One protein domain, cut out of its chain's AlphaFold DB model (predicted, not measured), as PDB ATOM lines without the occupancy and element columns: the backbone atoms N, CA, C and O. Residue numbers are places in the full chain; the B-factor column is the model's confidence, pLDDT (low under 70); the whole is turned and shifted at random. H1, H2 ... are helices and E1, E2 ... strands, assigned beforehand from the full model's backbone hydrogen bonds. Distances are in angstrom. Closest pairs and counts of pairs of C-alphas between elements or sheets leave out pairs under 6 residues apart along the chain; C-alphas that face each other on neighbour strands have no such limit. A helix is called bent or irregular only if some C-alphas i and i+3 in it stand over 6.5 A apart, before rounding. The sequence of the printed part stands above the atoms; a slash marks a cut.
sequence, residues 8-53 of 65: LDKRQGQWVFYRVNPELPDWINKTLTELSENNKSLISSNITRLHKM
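Overview. This is residues 8 to 53 of the 65 residues of the protein "Arsenical resistence operon repressor" of Shewanella benthica KT99 (UniProt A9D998). Going along the printed part from its first residue, you trace a flat, open C: the two-strand hairpin of E1 and E2 makes one arm, H1 makes the back, and H2 turns off at the far end of H1 as the other arm. The middle of the C is empty, and H2 is apart from both strands of the hairpin. The printed part has 46 residues, with two named strands and then two named helices, in the order E1, E2, H1, H2; the sheet, in the order E1 - E2, is antiparallel, and the class is mixed, helices and strands. The whole is only just loose, close to extended, with a radius of gyration of the C-alphas of 13.7 A and spans of 36 by 33 by 10 A.

Arrangement. Look first at E1, residues 8 to 12, and E2, residues 15 to 20, antiparallel neighbours that form a hairpin, with 155 degrees between their directions. Find N 10 and O 17, 2.8 A apart and within hydrogen-bond range, and N 12 and O 15, also within range at 2.9 A. The C-alphas of Arg 11 and Val 16 face each other at 4.4 A. Go on to H1, residues 26 to 38, which is apart from E1. Next comes H2, residues 40 to 52, apart from E1 and E2. H1 and H2 are close but not clearly touching: their closest C-alphas, those of Ser 36 and Ile 43, are 7.8 A apart. Their lines are about perpendicular, at 87 degrees. In H1 every O i to N i+4 pair is within hydrogen-bond range; in H2 it is 7 of 9. H2 is irregular, with C-alphas 42 and 45 7.0 A apart, and its line is a rough one.

Along the chain. Find C-alpha 8 at (15.512, -14.367, -35.764); from there E1 runs 13.2 A to C-alpha 12. E2 runs 16.8 A from Trp 15 to Val 20. Find C-alpha 26 at (28.138, -13.253, -25.270), where H1 begins and runs 18.4 A to Asn 38. H2 runs 17.6 A from Lys 40 to C-alpha 52 at (2.196, -31.346, -20.767).

Size, cuts and confidence. The two C-alphas farthest apart, those of Gly 13 and Asn 38, are 36.5 A apart. The printed part has no cut, and the links E1 to E2, E2 to H1 and H1 to H2 are tight. Residues 30 to 35, 37 to 43 and 45 to 53 stand free. The mean pLDDT of the printed part is 82.0, and no printed residue is under 70.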
ATOM      1  N   LEU A   8      15.717 -13.997 -34.371       78.94
ATOM      2  CA  LEU A   8      15.512 -14.367 -35.764       78.94
ATOM      3  C   LEU A   8      14.155 -15.050 -35.874       78.94
ATOM      4  O   LEU A   8      13.844 -15.955 -35.091       78.94
ATOM      5  N   ASP A   9      13.353 -14.624 -36.840       81.56
ATOM      6  CA  ASP A   9      12.115 -15.300 -37.188       81.56
ATOM      7  C   ASP A   9      12.319 -16.269 -38.358       81.56
ATOM      8  O   ASP A   9      13.057 -16.011 -39.307       81.56
ATOM      9  N   LYS A  10      11.676 -17.432 -38.266       79.81
ATOM     10  CA  LYS A  10      11.594 -18.418 -39.341       79.81
ATOM     11  C   LYS A  10      10.128 -18.731 -39.581       79.81
ATOM     12  O   LYS A  10       9.450 -19.259 -38.699       79.81
ATOM     13  N   ARG A  11       9.642 -18.432 -40.781       82.19
ATOM     14  CA  ARG A  11       8.269 -18.736 -41.181       82.19
ATOM     15  C   ARG A  11       8.188 -20.113 -41.837       82.19
ATOM     16  O   ARG A  11       8.954 -20.409 -42.748       82.19
ATOM     17  N   GLN A  12       7.234 -20.928 -41.404       77.69
ATOM     18  CA  GLN A  12       6.889 -22.202 -42.031       77.69
ATOM     19  C   GLN A  12       5.369 -22.247 -42.222       77.69
ATOM     20  O   GLN A  12       4.605 -22.511 -41.295       77.69
ATOM     21  N   GLY A  13       4.922 -21.904 -43.433       83.19
ATOM     22  CA  GLY A  13       3.500 -21.740 -43.741       83.19
ATOM     23  C   GLY A  13       2.854 -20.625 -42.910       83.19
ATOM     24  O   GLY A  13       3.263 -19.461 -42.971       83.19
ATOM     25  N   GLN A  14       1.835 -20.979 -42.126       78.38
ATOM     26  CA  GLN A  14       1.127 -20.041 -41.246       78.38
ATOM     27  C   GLN A  14       1.855 -19.792 -39.909       78.38
ATOM     28  O   GLN A  14       1.515 -18.847 -39.198       78.38
ATOM     29  N   TRP A  15       2.881 -20.580 -39.580       79.94
ATOM     30  CA  TRP A  15       3.587 -20.495 -38.302       79.94
ATOM     31  C   TRP A  15       4.854 -19.647 -38.404       79.94
ATOM     32  O   TRP A  15       5.613 -19.751 -39.368       79.94
ATOM     33  N   VAL A  16       5.096 -18.817 -37.388       79.75
ATOM     34  CA  VAL A  16       6.334 -18.043 -37.235       79.75
ATOM     35  C   VAL A  16       7.041 -18.520 -35.975       79.75
ATOM     36  O   VAL A  16       6.528 -18.361 -34.867       79.75
ATOM     37  N   PHE A  17       8.222 -19.098 -36.154       80.12
ATOM     38  CA  PHE A  17       9.095 -19.540 -35.077       80.12
ATOM     39  C   PHE A  17      10.110 -18.452 -34.763       80.12
ATOM     40  O   PHE A  17      10.654 -17.835 -35.673       80.12
ATOM     41  N   TYR A  18      10.396 -18.249 -33.481       83.31
ATOM     42  CA  TYR A  18      11.432 -17.324 -33.033       83.31
ATOM     43  C   TYR A  18      12.585 -18.113 -32.434       83.31
ATOM     44  O   TYR A  18      12.368 -19.014 -31.621       83.31
ATOM     45  N   ARG A  19      13.808 -17.748 -32.802       79.75
ATOM     46  CA  ARG A  19      15.026 -18.209 -32.133       79.75
ATOM     47  C   ARG A  19      15.847 -17.012 -31.683       79.75
ATOM     48  O   ARG A  19      15.810 -15.966 -32.326       79.75
ATOM     49  N   VAL A  20      16.600 -17.177 -30.602       82.19
ATOM     50  CA  VAL A  20      17.628 -16.203 -30.215       82.19
ATOM     51  C   VAL A  20      18.669 -16.140 -31.329       82.19
ATOM     52  O   VAL A  20      19.050 -17.178 -31.885       82.19
ATOM     53  N   ASN A  21      19.056 -14.923 -31.709       81.19
ATOM     54  CA  ASN A  21      20.069 -14.714 -32.731       81.19
ATOM     55  C   ASN A  21      21.436 -15.222 -32.209       81.19
ATOM     56  O   ASN A  21      21.878 -14.764 -31.156       81.19
ATOM     57  N   PRO A  22      22.091 -16.190 -32.883       75.44
ATOM     58  CA  PRO A  22      23.390 -16.705 -32.450       75.44
ATOM     59  C   PRO A  22      24.530 -15.693 -32.620       75.44
ATOM     60  O   PRO A  22      25.565 -15.864 -31.993       75.44
ATOM     61  N   GLU A  23      24.346 -14.641 -33.424       80.69
ATOM     62  CA  GLU A  23      25.333 -13.567 -33.619       80.69
ATOM     63  C   GLU A  23      25.291 -12.510 -32.502       80.69
ATOM     64  O   GLU A  23      25.918 -11.456 -32.600       80.69
ATOM     65  N   LEU A  24      24.516 -12.752 -31.440       79.69
ATOM     66  CA  LEU A  24      24.448 -11.835 -30.313       79.69
ATOM     67  C   LEU A  24      25.722 -11.875 -29.469       79.69
ATOM     68  O   LEU A  24      26.277 -12.951 -29.254       79.69
ATOM     69  N   PRO A  25      26.132 -10.722 -28.911       82.31
ATOM     70  CA  PRO A  25      27.236 -10.667 -27.968       82.31
ATOM     71  C   PRO A  25      27.047 -11.624 -26.786       82.31
ATOM     72  O   PRO A  25      25.951 -11.725 -26.223       82.31
ATOM     73  N   ASP A  26      28.139 -12.244 -26.340       80.06
ATOM     74  CA  ASP A  26      28.138 -13.253 -25.270       80.06
ATOM     75  C   ASP A  26      27.495 -12.777 -23.964       80.06
ATOM     76  O   ASP A  26      26.879 -13.565 -23.244       80.06
ATOM     77  N   TRP A  27      27.578 -11.474 -23.669       84.62
ATOM     78  CA  TRP A  27      26.971 -10.899 -22.468       84.62
ATOM     79  C   TRP A  27      25.452 -11.105 -22.427       84.62
ATOM     80  O   TRP A  27      24.903 -11.303 -21.348       84.62
ATOM     81  N   ILE A  28      24.774 -11.141 -23.579       83.19
ATOM     82  CA  ILE A  28      23.321 -11.353 -23.646       83.19
ATOM     83  C   ILE A  28      22.975 -12.787 -23.250       83.19
ATOM     84  O   ILE A  28      22.060 -13.003 -22.452       83.19
ATOM     85  N   ASN A  29      23.718 -13.766 -23.773       81.56
ATOM     86  CA  ASN A  29      23.539 -15.170 -23.405       81.56
ATOM     87  C   ASN A  29      23.831 -15.378 -21.918       81.56
ATOM     88  O   ASN A  29      23.058 -16.042 -21.231       81.56
ATOM     89  N   LYS A  30      24.897 -14.754 -21.404       84.69
ATOM     90  CA  LYS A  30      25.263 -14.827 -19.988       84.69
ATOM     91  C   LYS A  30      24.165 -14.263 -19.085       84.69
ATOM     92  O   LYS A  30      23.721 -14.958 -18.177       84.69
ATOM     93  N   THR A  31      23.664 -13.063 -19.374       86.12
ATOM     94  CA  THR A  31      22.567 -12.459 -18.606       86.12
ATOM     95  C   THR A  31      21.291 -13.295 -18.691       86.12
ATOM     96  O   THR A  31      20.609 -13.465 -17.685       86.12
ATOM     97  N   LEU A  32      20.957 -13.855 -19.860       83.00
ATOM     98  CA  LEU A  32      19.780 -14.715 -19.996       83.00
ATOM     99  C   LEU A  32      19.917 -16.001 -19.168       83.00
ATOM    100  O   LEU A  32      18.957 -16.391 -18.502       83.00
ATOM    101  N   THR A  33      21.099 -16.621 -19.169       83.62
ATOM    102  CA  THR A  33      21.403 -17.782 -18.327       83.62
ATOM    103  C   THR A  33      21.272 -17.417 -16.853       83.62
ATOM    104  O   THR A  33      20.463 -18.034 -16.163       83.62
ATOM    105  N   GLU A  34      21.942 -16.362 -16.390       86.50
ATOM    106  CA  GLU A  34      21.887 -15.912 -14.993       86.50
ATOM    107  C   GLU A  34      20.451 -15.593 -14.549       86.50
ATOM    108  O   GLU A  34      20.012 -16.014 -13.474       86.50
ATOM    109  N   LEU A  35      19.673 -14.902 -15.387       85.38
ATOM    110  CA  LEU A  35      18.263 -14.620 -15.117       85.38
ATOM    111  C   LEU A  35      17.444 -15.906 -15.033       85.38
ATOM    112  O   LEU A  35      16.634 -16.049 -14.114       85.38
ATOM    113  N   SER A  36      17.648 -16.838 -15.966       83.00
ATOM    114  CA  SER A  36      16.935 -18.116 -15.982       83.00
ATOM    115  C   SER A  36      17.266 -18.974 -14.763       83.00
ATOM    116  O   SER A  36      16.384 -19.648 -14.234       83.00
ATOM    117  N   GLU A  37      18.506 -18.906 -14.276       84.88
ATOM    118  CA  GLU A  37      18.970 -19.675 -13.130       84.88
ATOM    119  C   GLU A  37      18.443 -19.129 -11.809       84.88
ATOM    120  O   GLU A  37      18.014 -19.907 -10.955       84.88
ATOM    121  N   ASN A  38      18.411 -17.805 -11.668       87.12
ATOM    122  CA  ASN A  38      17.901 -17.145 -10.468       87.12
ATOM    123  C   ASN A  38      16.367 -17.108 -10.411       87.12
ATOM    124  O   ASN A  38      15.792 -16.979  -9.335       87.12
ATOM    125  N   ASN A  39      15.688 -17.260 -11.552       84.69
ATOM    126  CA  ASN A  39      14.231 -17.159 -11.649       84.69
ATOM    127  C   ASN A  39      13.575 -18.442 -12.175       84.69
ATOM    128  O   ASN A  39      12.512 -18.393 -12.802       84.69
ATOM    129  N   LYS A  40      14.172 -19.611 -11.904       81.50
ATOM    130  CA  LYS A  40      13.640 -20.918 -12.343       81.50
ATOM    131  C   LYS A  40      12.167 -21.112 -11.972       81.50
ATOM    132  O   LYS A  40      11.416 -21.698 -12.747       81.50
ATOM    133  N   SER A  41      11.732 -20.588 -10.825       84.50
ATOM    134  CA  SER A  41      10.339 -20.655 -10.362       84.50
ATOM    135  C   SER A  41       9.351 -19.879 -11.243       84.50
ATOM    136  O   SER A  41       8.203 -20.298 -11.364       84.50
ATOM    137  N   LEU A  42       9.777 -18.792 -11.900       85.06
ATOM    138  CA  LEU A  42       8.920 -18.006 -12.796       85.06
ATOM    139  C   LEU A  42       8.614 -18.754 -14.099       85.06
ATOM    140  O   LEU A  42       7.532 -18.614 -14.672       85.06
ATOM    141  N   ILE A  43       9.568 -19.553 -14.579       82.75
ATOM    142  CA  ILE A  43       9.445 -20.288 -15.842       82.75
ATOM    143  C   ILE A  43       9.048 -21.753 -15.652       82.75
ATOM    144  O   ILE A  43       8.608 -22.376 -16.615       82.75
ATOM    145  N   SER A  44       9.143 -22.306 -14.439       83.81
ATOM    146  CA  SER A  44       8.866 -23.723 -14.162       83.81
ATOM    147  C   SER A  44       7.445 -24.132 -14.545       83.81
ATOM    148  O   SER A  44       7.264 -25.141 -15.220       83.81
ATOM    149  N   SER A  45       6.438 -23.323 -14.210       84.50
ATOM    150  CA  SER A  45       5.033 -23.573 -14.561       84.50
ATOM    151  C   SER A  45       4.806 -23.575 -16.076       84.50
ATOM    152  O   SER A  45       4.102 -24.437 -16.607       84.50
ATOM    153  N   ASN A  46       5.462 -22.654 -16.787       83.50
ATOM    154  CA  ASN A  46       5.438 -22.571 -18.243       83.50
ATOM    155  C   ASN A  46       6.133 -23.783 -18.874       83.50
ATOM    156  O   ASN A  46       5.584 -24.377 -19.797       83.50
ATOM    157  N   ILE A  47       7.284 -24.201 -18.342       82.38
ATOM    158  CA  ILE A  47       8.012 -25.406 -18.763       82.38
ATOM    159  C   ILE A  47       7.154 -26.653 -18.538       82.38
ATOM    160  O   ILE A  47       6.971 -27.447 -19.457       82.38
ATOM    161  N   THR A  48       6.545 -26.810 -17.362       84.56
ATOM    162  CA  THR A  48       5.630 -27.921 -17.078       84.56
ATOM    163  C   THR A  48       4.438 -27.917 -18.030       84.56
ATOM    164  O   THR A  48       4.069 -28.970 -18.547       84.56
ATOM    165  N   ARG A  49       3.846 -26.751 -18.311       82.12
ATOM    166  CA  ARG A  49       2.756 -26.625 -19.286       82.12
ATOM    167  C   ARG A  49       3.219 -27.013 -20.690       82.12
ATOM    168  O   ARG A  49       2.510 -27.758 -21.350       82.12
ATOM    169  N   LEU A  50       4.407 -26.575 -21.111       80.12
ATOM    170  CA  LEU A  50       5.019 -26.949 -22.388       80.12
ATOM    171  C   LEU A  50       5.255 -28.462 -22.490       80.12
ATOM    172  O   LEU A  50       4.950 -29.042 -23.526       80.12
ATOM    173  N   HIS A  51       5.745 -29.109 -21.430       77.38
ATOM    174  CA  HIS A  51       5.925 -30.565 -21.390       77.38
ATOM    175  C   HIS A  51       4.597 -31.328 -21.390       77.38
ATOM    176  O   HIS A  51       4.505 -32.390 -21.997       77.38
ATOM    177  N   LYS A  52       3.554 -30.779 -20.756       79.88
ATOM    178  CA  LYS A  52       2.196 -31.346 -20.767       79.88
ATOM    179  C   LYS A  52       1.496 -31.222 -22.122       79.88
ATOM    180  O   LYS A  52       0.521 -31.926 -22.353       79.88
ATOM    181  N   MET A  53       1.994 -30.389 -23.037       76.56
ATOM    182  CA  MET A  53       1.552 -30.359 -24.439       76.56
ATOM    183  C   MET A  53       2.123 -31.563 -25.220       76.56
ATOM    184  O   MET A  53       2.690 -31.380 -26.294       76.56
TER     185      MET A  53